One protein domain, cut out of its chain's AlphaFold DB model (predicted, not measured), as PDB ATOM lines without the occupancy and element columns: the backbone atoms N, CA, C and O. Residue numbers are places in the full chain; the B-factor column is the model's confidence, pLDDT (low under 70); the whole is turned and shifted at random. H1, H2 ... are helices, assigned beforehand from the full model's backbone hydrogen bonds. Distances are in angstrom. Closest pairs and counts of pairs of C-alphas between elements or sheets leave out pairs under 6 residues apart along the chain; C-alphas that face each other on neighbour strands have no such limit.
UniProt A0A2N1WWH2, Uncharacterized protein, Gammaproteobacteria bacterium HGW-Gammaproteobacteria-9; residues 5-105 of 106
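This is residues 5 to 105 of the 106 residues of an uncharacterized protein of Gammaproteobacteria bacterium HGW-Gammaproteobacteria-9 (UniProt A0A2N1WWH2). After an opening loop, short H1 packs on H2, and H2 makes an uneven hairpin with the far longer H3; from H3's far end a long link folds back toward H2 and leads to small H4, where residues 100 to 105 stick out. The printed part has 101 residues, with named helices H1, H2, H3, H4 in that order and no named strand. It is all helix and loose, with a radius of gyration of the C-alphas of 17.5 A and spans of 53 by 35 by 17 A.

H1, residues 18 to 24, touches H2, residues 30 to 40, at a steep tilt of 56 degrees, opposite ways; the closest C-alphas, Val 18 and Lys 37, are 6.4 A apart. H2 and H3, residues 50 to 82, form a helical hairpin, opposite ways at a shallow tilt of 17 degrees. H3 touches H2 with residues 53 to 64 alone; the closest C-alphas, Val 35 and Ile 57, are 5.5 A apart. H4, residues 99 to 103, is apart from H1, H2 and H3. In H1 to H4 every O i to N i+4 pair is within hydrogen-bond range.

H1 begins at C-alpha 18 (-44.372, -24.939, 49.204). H2 is 15.4 A long and H3 48.5 A. H4 ends at C-alpha 103 (-18.496, -27.280, 50.578).

The C-alphas farthest apart, Asp 14 and Gly 83, are 54.5 A apart. The printed part has no cut; the H3 to H4 link is long. The pLDDT is under 70 at residues 45 to 46, 84 to 94 and 97 to 105.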
ATOM      1  N   HIS A   5     -33.685 -25.768  64.658       76.06
ATOM      2  CA  HIS A   5     -33.720 -26.329  63.303       76.06
ATOM      3  C   HIS A   5     -35.132 -26.525  62.717       76.06
ATOM      4  O   HIS A   5     -35.256 -26.875  61.546       76.06
ATOM      5  N   TYR A   6     -36.197 -26.335  63.507       79.88
ATOM      6  CA  TYR A   6     -37.577 -26.345  63.005       79.88
ATOM      7  C   TYR A   6     -38.065 -24.968  62.548       79.88
ATOM      8  O   TYR A   6     -39.101 -24.881  61.889       79.88
ATOM      9  N   PHE A   7     -37.356 -23.898  62.911       88.44
ATOM     10  CA  PHE A   7     -37.727 -22.542  62.537       88.44
ATOM     11  C   PHE A   7     -36.998 -22.141  61.257       88.44
ATOM     12  O   PHE A   7     -35.803 -22.370  61.102       88.44
ATOM     13  N   ILE A   8     -37.742 -21.533  60.338       89.25
ATOM     14  CA  ILE A   8     -37.237 -21.006  59.073       89.25
ATOM     15  C   ILE A   8     -37.498 -19.505  59.102       89.25
ATOM     16  O   ILE A   8     -38.639 -19.096  59.336       89.25
ATOM     17  N   ASP A   9     -36.470 -18.691  58.872       91.19
ATOM     18  CA  ASP A   9     -36.671 -17.253  58.713       91.19
ATOM     19  C   ASP A   9     -37.398 -16.973  57.393       91.19
ATOM     20  O   ASP A   9     -36.948 -17.335  56.305       91.19
ATOM     21  N   VAL A  10     -38.559 -16.338  57.514       94.81
ATOM     22  CA  VAL A  10     -39.419 -15.934  56.399       94.81
ATOM     23  C   VAL A  10     -39.719 -14.437  56.430       94.81
ATOM     24  O   VAL A  10     -40.577 -13.974  55.686       94.81
ATOM     25  N   SER A  11     -39.019 -13.671  57.276       94.44
ATOM     26  CA  SER A  11     -39.254 -12.236  57.490       94.44
ATOM     27  C   SER A  11     -39.106 -11.388  56.222       94.44
ATOM     28  O   SER A  11     -39.698 -10.316  56.129       94.44
ATOM     29  N   ALA A  12     -38.374 -11.888  55.224       93.94
ATOM     30  CA  ALA A  12     -38.204 -11.251  53.921       93.94
ATOM     31  C   ALA A  12     -39.387 -11.452  52.947       93.94
ATOM     32  O   ALA A  12     -39.350 -10.918  51.839       93.94
ATOM     33  N   TYR A  13     -40.411 -12.233  53.311       95.06
ATOM     34  CA  TYR A  13     -41.497 -12.619  52.409       95.06
ATOM     35  C   TYR A  13     -42.877 -12.318  53.001       95.06
ATOM     36  O   TYR A  13     -43.204 -12.759  54.099       95.06
ATOM     37  N   ASP A  14     -43.748 -11.683  52.213       95.31
ATOM     38  CA  ASP A  14     -45.157 -11.490  52.594       95.31
ATOM     39  C   ASP A  14     -45.944 -12.809  52.594       95.31
ATOM     40  O   ASP A  14     -46.898 -13.003  53.351       95.31
ATOM     41  N   ARG A  15     -45.576 -13.728  51.691       93.94
ATOM     42  CA  ARG A  15     -46.173 -15.058  51.546       93.94
ATOM     43  C   ARG A  15     -45.113 -16.054  51.104       93.94
ATOM     44  O   ARG A  15     -44.292 -15.754  50.243       93.94
ATOM     45  N   VAL A  16     -45.201 -17.266  51.638       94.00
ATOM     46  CA  VAL A  16     -44.312 -18.377  51.294       94.00
ATOM     47  C   VAL A  16     -45.158 -19.533  50.775       94.00
ATOM     48  O   VAL A  16     -46.125 -19.944  51.421       94.00
ATOM     49  N   ASP A  17     -44.824 -20.038  49.591       92.81
ATOM     50  CA  ASP A  17     -45.424 -21.251  49.043       92.81
ATOM     51  C   ASP A  17     -44.558 -22.490  49.329       92.81
ATOM     52  O   ASP A  17     -43.465 -22.416  49.891       92.81
ATOM     53  N   VAL A  18     -45.061 -23.666  48.951       92.38
ATOM     54  CA  VAL A  18     -44.372 -24.939  49.204       92.38
ATOM     55  C   VAL A  18     -43.028 -25.055  48.476       92.38
ATOM     56  O   VAL A  18     -42.147 -25.763  48.954       92.38
ATOM     57  N   TYR A  19     -42.857 -24.373  47.342       93.00
ATOM     58  CA  TYR A  19     -41.615 -24.397  46.574       93.00
ATOM     59  C   TYR A  19     -40.564 -23.502  47.226       93.00
ATOM     60  O   TYR A  19     -39.424 -23.927  47.391       93.00
ATOM     61  N   ARG A  20     -40.962 -22.323  47.714       94.75
ATOM     62  CA  ARG A  20     -40.071 -21.469  48.501       94.75
ATOM     63  C   ARG A  20     -39.663 -22.135  49.814       94.75
ATOM     64  O   ARG A  20     -38.508 -22.029  50.201       94.75
ATOM     65  N   LEU A  21     -40.566 -22.872  50.469       92.88
ATOM     66  CA  LEU A  21     -40.208 -23.681  51.643       92.88
ATOM     67  C   LEU A  21     -39.183 -24.772  51.309       92.88
ATOM     68  O   LEU A  21     -38.266 -24.979  52.091       92.88
ATOM     69  N   ILE A  22     -39.316 -25.448  50.161       92.31
ATOM     70  CA  ILE A  22     -38.338 -26.443  49.686       92.31
ATOM     71  C   ILE A  22     -36.945 -25.819  49.542       92.31
ATOM     72  O   ILE A  22     -35.966 -26.421  49.982       92.31
ATOM     73  N   GLU A  23     -36.862 -24.616  48.970       91.19
ATOM     74  CA  GLU A  23     -35.600 -23.887  48.815       91.19
ATOM     75  C   GLU A  23     -35.025 -23.433  50.159       91.19
ATOM     76  O   GLU A  23     -33.855 -23.689  50.433       91.19
ATOM     77  N   LEU A  24     -35.840 -22.815  51.022       90.88
ATOM     78  CA  LEU A  24     -35.407 -22.337  52.341       90.88
ATOM     79  C   LEU A  24     -34.948 -23.481  53.259       90.88
ATOM     80  O   LEU A  24     -34.050 -23.295  54.072       90.88
ATOM     81  N   LEU A  25     -35.549 -24.665  53.118       87.88
ATOM     82  CA  LEU A  25     -35.153 -25.881  53.833       87.88
ATOM     83  C   LEU A  25     -33.968 -26.615  53.188       87.88
ATOM     84  O   LEU A  25     -33.510 -27.615  53.738       87.88
ATOM     85  N   GLY A  26     -33.494 -26.173  52.018       87.50
ATOM     86  CA  GLY A  26     -32.399 -26.826  51.302       87.50
ATOM     87  C   GLY A  26     -32.720 -28.257  50.857       87.50
ATOM     88  O   GLY A  26     -31.824 -29.099  50.807       87.50
ATOM     89  N   ILE A  27     -33.986 -28.566  50.552       89.69
ATOM     90  CA  ILE A  27     -34.385 -29.908  50.107       89.69
ATOM     91  C   ILE A  27     -33.970 -30.079  48.642       89.69
ATOM     92  O   ILE A  27     -34.666 -29.625  47.731       89.69
ATOM     93  N   THR A  28     -32.860 -30.770  48.395       88.12
ATOM     94  CA  THR A  28     -32.340 -31.000  47.034       88.12
ATOM     95  C   THR A  28     -32.739 -32.357  46.464       88.12
ATOM     96  O   THR A  28     -32.781 -32.529  45.249       88.12
ATOM     97  N   CYS A  29     -33.092 -33.325  47.318       88.12
ATOM     98  CA  CYS A  29     -33.539 -34.640  46.876       88.12
ATOM     99  C   CYS A  29     -34.882 -34.541  46.117       88.12
ATOM    100  O   CYS A  29     -35.895 -34.198  46.739       88.12
ATOM    101  N   PRO A  30     -34.967 -34.935  44.827       90.12
ATOM    102  CA  PRO A  30     -36.215 -34.845  44.060       90.12
ATOM    103  C   PRO A  30     -37.368 -35.640  44.686       90.12
ATOM    104  O   PRO A  30     -38.521 -35.202  44.694       90.12
ATOM    105  N   VAL A  31     -37.067 -36.806  45.268       92.62
ATOM    106  CA  VAL A  31     -38.080 -37.629  45.940       92.62
ATOM    107  C   VAL A  31     -38.556 -36.967  47.234       92.62
ATOM    108  O   VAL A  31     -39.763 -36.904  47.474       92.62
ATOM    109  N   ALA A  32     -37.646 -36.393  48.028       91.62
ATOM    110  CA  ALA A  32     -37.997 -35.652  49.239       91.62
ATOM    111  C   ALA A  32     -38.838 -34.408  48.917       91.62
ATOM    112  O   ALA A  32     -39.842 -34.170  49.586       91.62
ATOM    113  N   GLN A  33     -38.521 -33.675  47.844       92.75
ATOM    114  CA  GLN A  33     -39.345 -32.562  47.352       92.75
ATOM    115  C   GLN A  33     -40.770 -33.023  47.011       92.75
ATOM    116  O   GLN A  33     -41.755 -32.370  47.369       92.75
ATOM    117  N   HIS A  34     -40.911 -34.173  46.342       92.25
ATOM    118  CA  HIS A  34     -42.216 -34.751  46.018       92.25
ATOM    119  C   HIS A  34     -43.004 -35.175  47.260       92.25
ATOM    120  O   HIS A  34     -44.203 -34.886  47.339       92.25
ATOM    121  N   VAL A  35     -42.346 -35.833  48.215       93.94
ATOM    122  CA  VAL A  35     -42.934 -36.234  49.498       93.94
ATOM    123  C   VAL A  35     -43.395 -35.003  50.277       93.94
ATOM    124  O   VAL A  35     -44.569 -34.927  50.637       93.94
ATOM    125  N   PHE A  36     -42.527 -34.002  50.443       93.69
ATOM    126  CA  PHE A  36     -42.828 -32.756  51.149       93.69
ATOM    127  C   PHE A  36     -44.020 -32.024  50.522       93.69
ATOM    128  O   PHE A  36     -44.995 -31.708  51.204       93.69
ATOM    129  N   LYS A  37     -44.008 -31.846  49.193       91.94
ATOM    130  CA  LYS A  37     -45.107 -31.212  48.451       91.94
ATOM    131  C   LYS A  37     -46.438 -31.942  48.630       91.94
ATOM    132  O   LYS A  37     -47.484 -31.298  48.701       91.94
ATOM    133  N   LYS A  38     -46.430 -33.279  48.639       91.25
ATOM    134  CA  LYS A  38     -47.645 -34.083  48.844       91.25
ATOM    135  C   LYS A  38     -48.149 -33.959  50.281       91.25
ATOM    136  O   LYS A  38     -49.330 -33.679  50.451       91.25
ATOM    137  N   ALA A  39     -47.263 -34.076  51.270       92.12
ATOM    138  CA  ALA A  39     -47.593 -33.955  52.690       92.12
ATOM    139  C   ALA A  39     -48.142 -32.566  53.059       92.12
ATOM    140  O   ALA A  39     -49.140 -32.460  53.768       92.12
ATOM    141  N   ALA A  40     -47.566 -31.489  52.517       90.88
ATOM    142  CA  ALA A  40     -48.031 -30.121  52.772       90.88
ATOM    143  C   ALA A  40     -49.450 -29.838  52.223       90.88
ATOM    144  O   ALA A  40     -50.145 -28.922  52.688       90.88
ATOM    145  N   ALA A  41     -49.884 -30.617  51.225       85.69
ATOM    146  CA  ALA A  41     -51.142 -30.439  50.501       85.69
ATOM    147  C   ALA A  41     -52.194 -31.532  50.783       85.69
ATOM    148  O   ALA A  41     -53.253 -31.520  50.148       85.69
ATOM    149  N   THR A  42     -51.928 -32.458  51.709       85.62
ATOM    150  CA  THR A  42     -52.844 -33.549  52.073       85.62
ATOM    151  C   THR A  42     -54.212 -33.009  52.494       85.62
ATOM    152  O   THR A  42     -54.306 -32.076  53.292       85.62
ATOM    153  N   GLY A  43     -55.285 -33.566  51.925       79.50
ATOM    154  CA  GLY A  43     -56.666 -33.164  52.213       79.50
ATOM    155  C   GLY A  43     -57.090 -31.813  51.623       79.50
ATOM    156  O   GLY A  43     -58.251 -31.436  51.752       79.50
ATOM    157  N   LYS A  44     -56.187 -31.086  50.948       80.50
ATOM    158  CA  LYS A  44     -56.468 -29.780  50.313       80.50
ATOM    159  C   LYS A  44     -56.689 -29.886  48.802       80.50
ATOM    160  O   LYS A  44     -57.136 -28.934  48.169       80.50
ATOM    161  N   ARG A  45     -56.364 -31.035  48.203       69.00
ATOM    162  CA  ARG A  45     -56.509 -31.309  46.767       69.00
ATOM    163  C   ARG A  45     -57.836 -32.021  46.531       69.00
ATOM    164  O   ARG A  45     -57.868 -33.246  46.510       69.00
ATOM    165  N   GLY A  46     -58.916 -31.256  46.361       69.56
ATOM    166  CA  GLY A  46     -60.323 -31.708  46.326       69.56
ATOM    167  C   GLY A  46     -60.732 -32.788  45.305       69.56
ATOM    168  O   GLY A  46     -61.919 -33.016  45.114       69.56
ATOM    169  N   HIS A  47     -59.784 -33.464  44.655       80.38
ATOM    170  CA  HIS A  47     -60.006 -34.577  43.729       80.38
ATOM    171  C   HIS A  47     -59.625 -35.952  44.307       80.38
ATOM    172  O   HIS A  47     -59.872 -36.964  43.656       80.38
ATOM    173  N   LYS A  48     -58.997 -36.023  45.493       82.25
ATOM    174  CA  LYS A  48     -58.522 -37.280  46.102       82.25
ATOM    175  C   LYS A  48     -59.030 -37.451  47.530       82.25
ATOM    176  O   LYS A  48     -59.256 -36.479  48.243       82.25
ATOM    177  N   SER A  49     -59.195 -38.706  47.948       88.25
ATOM    178  CA  SER A  49     -59.475 -39.034  49.347       88.25
ATOM    179  C   SER A  49     -58.215 -38.886  50.202       88.25
ATOM    180  O   SER A  49     -57.100 -39.093  49.723       88.25
ATOM    181  N   LEU A  50     -58.394 -38.614  51.498       89.31
ATOM    182  CA  LEU A  50     -57.293 -38.545  52.465       89.31
ATOM    183  C   LEU A  50     -56.427 -39.818  52.452       89.31
ATOM    184  O   LEU A  50     -55.203 -39.744  52.455       89.31
ATOM    185  N   ALA A  51     -57.063 -40.992  52.379       91.81
ATOM    186  CA  ALA A  51     -56.360 -42.270  52.281       91.81
ATOM    187  C   ALA A  51     -55.496 -42.366  51.010       91.81
ATOM    188  O   ALA A  51     -54.394 -42.914  51.047       91.81
ATOM    189  N   ARG A  52     -55.967 -41.810  49.884       92.31
ATOM    190  CA  ARG A  52     -55.193 -41.780  48.640       92.31
ATOM    191  C   ARG A  52     -53.990 -40.845  48.740       92.31
ATOM    192  O   ARG A  52     -52.932 -41.206  48.235       92.31
ATOM    193  N   ASP A  53     -54.126 -39.698  49.401       91.69
ATOM    194  CA  ASP A  53     -53.002 -38.780  49.620       91.69
ATOM    195  C   ASP A  53     -51.896 -39.433  50.463       91.69
ATOM    196  O   ASP A  53     -50.724 -39.366  50.092       91.69
ATOM    197  N   TRP A  54     -52.259 -40.130  51.548       93.25
ATOM    198  CA  TRP A  54     -51.300 -40.887  52.363       93.25
ATOM    199  C   TRP A  54     -50.612 -41.999  51.577       93.25
ATOM    200  O   TRP A  54     -49.396 -42.157  51.677       93.25
ATOM    201  N   LYS A  55     -51.364 -42.727  50.746       94.44
ATOM    202  CA  LYS A  55     -50.787 -43.744  49.865       94.44
ATOM    203  C   LYS A  55     -49.797 -43.136  48.872       94.44
ATOM    204  O   LYS A  55     -48.688 -43.632  48.739       94.44
ATOM    205  N   ASP A  56     -50.148 -42.019  48.239       92.44
ATOM    206  CA  ASP A  56     -49.262 -41.343  47.289       92.44
ATOM    207  C   ASP A  56     -47.955 -40.855  47.947       92.44
ATOM    208  O   ASP A  56     -46.934 -40.770  47.257       92.44
ATOM    209  N   ILE A  57     -47.983 -40.490  49.235       94.12
ATOM    210  CA  ILE A  57     -46.791 -40.152  50.031       94.12
ATOM    211  C   ILE A  57     -45.954 -41.409  50.281       94.12
ATOM    212  O   ILE A  57     -44.762 -41.410  49.973       94.12
ATOM    213  N   ALA A  58     -46.586 -42.474  50.784       95.19
ATOM    214  CA  ALA A  58     -45.932 -43.744  51.086       95.19
ATOM    215  C   ALA A  58     -45.255 -44.351  49.849       95.19
ATOM    216  O   ALA A  58     -44.084 -44.708  49.919       95.19
ATOM    217  N   ASP A  59     -45.938 -44.364  48.702       95.88
ATOM    218  CA  ASP A  59     -45.401 -44.882  47.438       95.88
ATOM    219  C   ASP A  59     -44.141 -44.106  47.000       95.88
ATOM    220  O   ASP A  59     -43.181 -44.682  46.494       95.88
ATOM    221  N   SER A  60     -44.104 -42.785  47.224       94.25
ATOM    222  CA  SER A  60     -42.918 -41.971  46.894       94.25
ATOM    223  C   SER A  60     -41.756 -42.238  47.852       94.25
ATOM    224  O   SER A  60     -40.611 -42.305  47.413       94.25
ATOM    225  N   ALA A  61     -42.038 -42.421  49.143       93.12
ATOM    226  CA  ALA A  61     -41.023 -42.782  50.126       93.12
ATOM    227  C   ALA A  61     -40.459 -44.193  49.878       93.12
ATOM    228  O   ALA A  61     -39.244 -44.376  49.926       93.12
ATOM    229  N   ALA A  62     -41.313 -45.164  49.540       95.62
ATOM    230  CA  ALA A  62     -40.903 -46.521  49.183       95.62
ATOM    231  C   ALA A  62     -39.955 -46.524  47.976       95.62
ATOM    232  O   ALA A  62     -38.879 -47.113  48.054       95.62
ATOM    233  N   ARG A  63     -40.271 -45.753  46.923       94.50
ATOM    234  CA  ARG A  63     -39.377 -45.607  45.765       94.50
ATOM    235  C   ARG A  63     -37.984 -45.102  46.154       94.50
ATOM    236  O   ARG A  63     -37.001 -45.549  45.576       94.50
ATOM    237  N   ARG A  64     -37.862 -44.191  47.129       91.12
ATOM    238  CA  ARG A  64     -36.541 -43.729  47.599       91.12
ATOM    239  C   ARG A  64     -35.744 -44.849  48.264       91.12
ATOM    240  O   ARG A  64     -34.535 -44.900  48.074       91.12
ATOM    241  N   LEU A  65     -36.395 -45.714  49.037       91.06
ATOM    242  CA  LEU A  65     -35.726 -46.857  49.661       91.06
ATOM    243  C   LEU A  65     -35.209 -47.832  48.599       91.06
ATOM    244  O   LEU A  65     -34.070 -48.268  48.687       91.06
ATOM    245  N   GLU A  66     -35.999 -48.090  47.554       93.38
ATOM    246  CA  GLU A  66     -35.562 -48.898  46.407       93.38
ATOM    247  C   GLU A  66     -34.333 -48.289  45.711       93.38
ATOM    248  O   GLU A  66     -33.367 -49.001  45.461       93.38
ATOM    249  N   MET A  67     -34.321 -46.968  45.472       89.44
ATOM    250  CA  MET A  67     -33.158 -46.270  44.893       89.44
ATOM    251  C   MET A  67     -31.899 -46.418  45.754       89.44
ATOM    252  O   MET A  67     -30.815 -46.615  45.225       89.44
ATOM    253  N   ILE A  68     -32.035 -46.352  47.082       86.50
ATOM    254  CA  ILE A  68     -30.900 -46.528  47.998       86.50
ATOM    255  C   ILE A  68     -30.297 -47.931  47.852       86.50
ATOM    256  O   ILE A  68     -29.076 -48.075  47.843       86.50
ATOM    257  N   GLU A  69     -31.128 -48.963  47.713       88.38
ATOM    258  CA  GLU A  69     -30.648 -50.331  47.497       88.38
ATOM    259  C   GLU A  69     -30.028 -50.517  46.097       88.38
ATOM    260  O   GLU A  69     -29.000 -51.184  45.966       88.38
ATOM    261  N   GLU A  70     -30.589 -49.878  45.061       89.12
ATOM    262  CA  GLU A  70     -30.007 -49.818  43.707       89.12
ATOM    263  C   GLU A  70     -28.599 -49.187  43.725       89.12
ATOM    264  O   GLU A  70     -27.649 -49.750  43.163       89.12
ATOM    265  N   ASP A  71     -28.447 -48.050  44.410       85.44
ATOM    266  CA  ASP A  71     -27.187 -47.309  44.528       85.44
ATOM    267  C   ASP A  71     -26.139 -48.104  45.318       85.44
ATOM    268  O   ASP A  71     -24.972 -48.163  44.916       85.44
ATOM    269  N   ARG A  72     -26.544 -48.777  46.405       82.69
ATOM    270  CA  ARG A  72     -25.673 -49.671  47.190       82.69
ATOM    271  C   ARG A  72     -25.152 -50.829  46.353       82.69
ATOM    272  O   ARG A  72     -23.946 -51.058  46.310       82.69
ATOM    273  N   ALA A  73     -26.041 -51.526  45.648       84.38
ATOM    274  CA  ALA A  73     -25.655 -52.640  44.789       84.38
ATOM    275  C   ALA A  73     -24.710 -52.192  43.662       84.38
ATOM    276  O   ALA A  73     -23.776 -52.910  43.306       84.38
ATOM    277  N   THR A  74     -24.937 -51.002  43.103       85.31
ATOM    278  CA  THR A  74     -24.074 -50.422  42.066       85.31
ATOM    279  C   THR A  74     -22.706 -50.044  42.627       85.31
ATOM    280  O   THR A  74     -21.686 -50.390  42.034       85.31
ATOM    281  N   THR A  75     -22.675 -49.397  43.791       82.69
ATOM    282  CA  THR A  75     -21.437 -48.989  44.469       82.69
ATOM    283  C   THR A  75     -20.582 -50.197  44.833       82.69
ATOM    284  O   THR A  75     -19.399 -50.212  44.504       82.69
ATOM    285  N   ALA A  76     -21.176 -51.244  45.417       81.88
ATOM    286  CA  ALA A  76     -20.474 -52.480  45.759       81.88
ATOM    287  C   ALA A  76     -19.786 -53.105  44.531       81.88
ATOM    288  O   ALA A  76     -18.595 -53.402  44.570       81.88
ATOM    289  N   ARG A  77     -20.498 -53.203  43.397       86.56
ATOM    290  CA  ARG A  77     -19.932 -53.716  42.134       86.56
ATOM    291  C   ARG A  77     -18.780 -52.861  41.604       86.56
ATOM    292  O   ARG A  77     -17.814 -53.398  41.069       86.56
ATOM    293  N   LEU A  78     -18.891 -51.535  41.706       83.69
ATOM    294  CA  LEU A  78     -17.838 -50.620  41.260       83.69
ATOM    295  C   LEU A  78     -16.591 -50.732  42.141       83.69
ATOM    296  O   LEU A  78     -15.481 -50.744  41.616       83.69
ATOM    297  N   LEU A  79     -16.763 -50.852  43.456       83.38
ATOM    298  CA  LEU A  79     -15.656 -51.020  44.394       83.38
ATOM    299  C   LEU A  79     -14.936 -52.354  44.193       83.38
ATOM    300  O   LEU A  79     -13.708 -52.361  44.134       83.38
ATOM    301  N   GLU A  80     -15.676 -53.449  43.987       83.31
ATOM    302  CA  GLU A  80     -15.106 -54.750  43.608       83.31
ATOM    303  C   GLU A  80     -14.269 -54.652  42.323       83.31
ATOM    304  O   GLU A  80     -13.170 -55.198  42.254       83.31
ATOM    305  N   ALA A  81     -14.759 -53.926  41.312       83.69
ATOM    306  CA  ALA A  81     -14.059 -53.757  40.040       83.69
ATOM    307  C   ALA A  81     -12.818 -52.850  40.133       83.69
ATOM    308  O   ALA A  81     -11.872 -53.028  39.364       83.69
ATOM    309  N   LEU A  82     -12.824 -51.870  41.042       83.19
ATOM    310  CA  LEU A  82     -11.773 -50.855  41.178       83.19
ATOM    311  C   LEU A  82     -10.788 -51.134  42.327       83.19
ATOM    312  O   LEU A  82      -9.801 -50.414  42.455       83.19
ATOM    313  N   GLY A  83     -11.027 -52.164  43.148       75.12
ATOM    314  CA  GLY A  83     -10.190 -52.497  44.306       75.12
ATOM    315  C   GLY A  83     -10.203 -51.427  45.405       75.12
ATOM    316  O   GLY A  83      -9.203 -51.259  46.100       75.12
ATOM    317  N   GLY A  84     -11.298 -50.668  45.521       67.31
ATOM    318  CA  GLY A  84     -11.452 -49.580  46.491       67.31
ATOM    319  C   GLY A  84     -12.158 -50.010  47.780       67.31
ATOM    320  O   GLY A  84     -12.896 -50.992  47.795       67.31
ATOM    321  N   GLU A  85     -11.964 -49.247  48.857       58.34
ATOM    322  CA  GLU A  85     -12.706 -49.402  50.117       58.34
ATOM    323  C   GLU A  85     -14.004 -48.570  50.106       58.34
ATOM    324  O   GLU A  85     -14.081 -47.523  49.458       58.34
ATOM    325  N   GLU A  86     -15.044 -49.039  50.808       55.78
ATOM    326  CA  GLU A  86     -16.349 -48.367  50.858       55.78
ATOM    327  C   GLU A  86     -16.274 -46.973  51.492       55.78
ATOM    328  O   GLU A  86     -15.881 -46.806  52.645       55.78
ATOM    329  N   ALA A  87     -16.787 -45.977  50.768       54.97
ATOM    330  CA  ALA A  87     -17.137 -44.670  51.308       54.97
ATOM    331  C   ALA A  87     -18.590 -44.328  50.946       54.97
ATOM    332  O   ALA A  87     -18.859 -43.327  50.284       54.97
ATOM    333  N   PHE A  88     -19.559 -45.162  51.348       51.84
ATOM    334  CA  PHE A  88     -20.966 -44.757  51.263       51.84
ATOM    335  C   PHE A  88     -21.276 -43.810  52.430       51.84
ATOM    336  O   PHE A  88     -21.771 -44.210  53.484       51.84
ATOM    337  N   GLY A  89     -20.886 -42.544  52.258       51.91
ATOM    338  CA  GLY A  89     -21.121 -41.476  53.224       51.91
ATOM    339  C   GLY A  89     -22.610 -41.293  53.521       51.91
ATOM    340  O   GLY A  89     -23.481 -41.548  52.688       51.91
ATOM    341  N   GLN A  90     -22.904 -40.857  54.743       48.19
ATOM    342  CA  GLN A  90     -24.257 -40.655  55.248       48.19
ATOM    343  C   GLN A  90     -24.960 -39.536  54.462       48.19
ATOM    344  O   GLN A  90     -24.854 -38.363  54.808       48.19
ATOM    345  N   GLN A  91     -25.699 -39.887  53.403       54.31
ATOM    346  CA  GLN A  91     -26.586 -38.937  52.732       54.31
ATOM    347  C   GLN A  91     -27.646 -38.473  53.737       54.31
ATOM    348  O   GLN A  91     -28.484 -39.249  54.205       54.31
ATOM    349  N   ASN A  92     -27.603 -37.196  54.096       57.12
ATOM    350  CA  ASN A  92     -28.659 -36.537  54.843       57.12
ATOM    351  C   ASN A  92     -29.971 -36.655  54.051       57.12
ATOM    352  O   ASN A  92     -30.039 -36.365  52.864       57.12
ATOM    353  N   THR A  93     -31.035 -37.110  54.711       57.94
ATOM    354  CA  THR A  93     -32.294 -37.584  54.095       57.94
ATOM    355  C   THR A  93     -33.001 -36.591  53.164       57.94
ATOM    356  O   THR A  93     -33.850 -37.000  52.372       57.94
ATOM    357  N   ILE A  94     -32.671 -35.303  53.247       63.88
ATOM    358  CA  ILE A  94     -33.268 -34.215  52.459       63.88
ATOM    359  C   ILE A  94     -32.333 -33.648  51.386       63.88
ATOM    360  O   ILE A  94     -32.807 -32.983  50.463       63.88
ATOM    361  N   ASP A  95     -31.035 -33.927  51.479       70.56
ATOM    362  CA  ASP A  95     -30.018 -33.329  50.628       70.56
ATOM    363  C   ASP A  95     -29.221 -34.427  49.922       70.56
ATOM    364  O   ASP A  95     -28.472 -35.184  50.530       70.56
ATOM    365  N   CYS A  96     -29.434 -34.538  48.616       70.38
ATOM    366  CA  CYS A  96     -28.732 -35.496  47.769       70.38
ATOM    367  C   CYS A  96     -27.323 -35.047  47.385       70.38
ATOM    368  O   CYS A  96     -26.623 -35.827  46.745       70.38
ATOM    369  N   ARG A  97     -26.920 -33.820  47.735       68.00
ATOM    370  CA  ARG A  97     -25.573 -33.327  47.465       68.00
ATOM    371  C   ARG A  97     -24.558 -34.085  48.314       68.00
ATOM    372  O   ARG A  97     -24.766 -34.329  49.505       68.00
ATOM    373  N   THR A  98     -23.441 -34.419  47.694       66.88
ATOM    374  CA  THR A  98     -22.219 -34.878  48.345       66.88
ATOM    375  C   THR A  98     -21.658 -33.795  49.265       66.88
ATOM    376  O   THR A  98     -21.965 -32.609  49.131       66.88
ATOM    377  N   ASP A  99     -20.802 -34.184  50.209       67.50
ATOM    378  CA  ASP A  99     -20.151 -33.212  51.094       67.50
ATOM    379  C   ASP A  99     -19.237 -32.246  50.319       67.50
ATOM    380  O   ASP A  99     -19.104 -31.089  50.711       67.50
ATOM    381  N   ALA A 100     -18.699 -32.678  49.174       63.88
ATOM    382  CA  ALA A 100     -17.975 -31.818  48.240       63.88
ATOM    383  C   ALA A 100     -18.886 -30.735  47.631       63.88
ATOM    384  O   ALA A 100     -18.567 -29.553  47.702       63.88
ATOM    385  N   GLU A 101     -20.064 -31.116  47.126       65.88
ATOM    386  CA  GLU A 101     -21.051 -30.173  46.571       65.88
ATOM    387  C   GLU A 101     -21.615 -29.207  47.628       65.88
ATOM    388  O   GLU A 101     -22.027 -28.095  47.303       65.88
ATOM    389  N   LYS A 102     -21.647 -29.605  48.908       66.56
ATOM    390  CA  LYS A 102     -22.022 -28.705  50.013       66.56
ATOM    391  C   LYS A 102     -20.915 -27.705  50.342       66.56
ATOM    392  O   LYS A 102     -21.227 -26.560  50.653       66.56
ATOM    393  N   ALA A 103     -19.650 -28.126  50.279       67.19
ATOM    394  CA  ALA A 103     -18.496 -27.280  50.578       67.19
ATOM    395  C   ALA A 103     -18.283 -26.165  49.537       67.19
ATOM    396  O   ALA A 103     -17.786 -25.105  49.892       67.19
ATOM    397  N   GLU A 104     -18.693 -26.367  48.282       66.00
ATOM    398  CA  GLU A 104     -18.629 -25.340  47.225       66.00
ATOM    399  C   GLU A 104     -19.691 -24.231  47.365       66.00
ATOM    400  O   GLU A 104     -19.606 -23.203  46.692       66.00
ATOM    401  N   LEU A 105     -20.698 -24.429  48.222       59.44
ATOM    402  CA  LEU A 105     -21.824 -23.510  48.432       59.44
ATOM    403  C   LEU A 105     -21.775 -22.767  49.781       59.44
ATOM    404  O   LEU A 105     -22.695 -21.998  50.067       59.44
TER     405      LEU A 105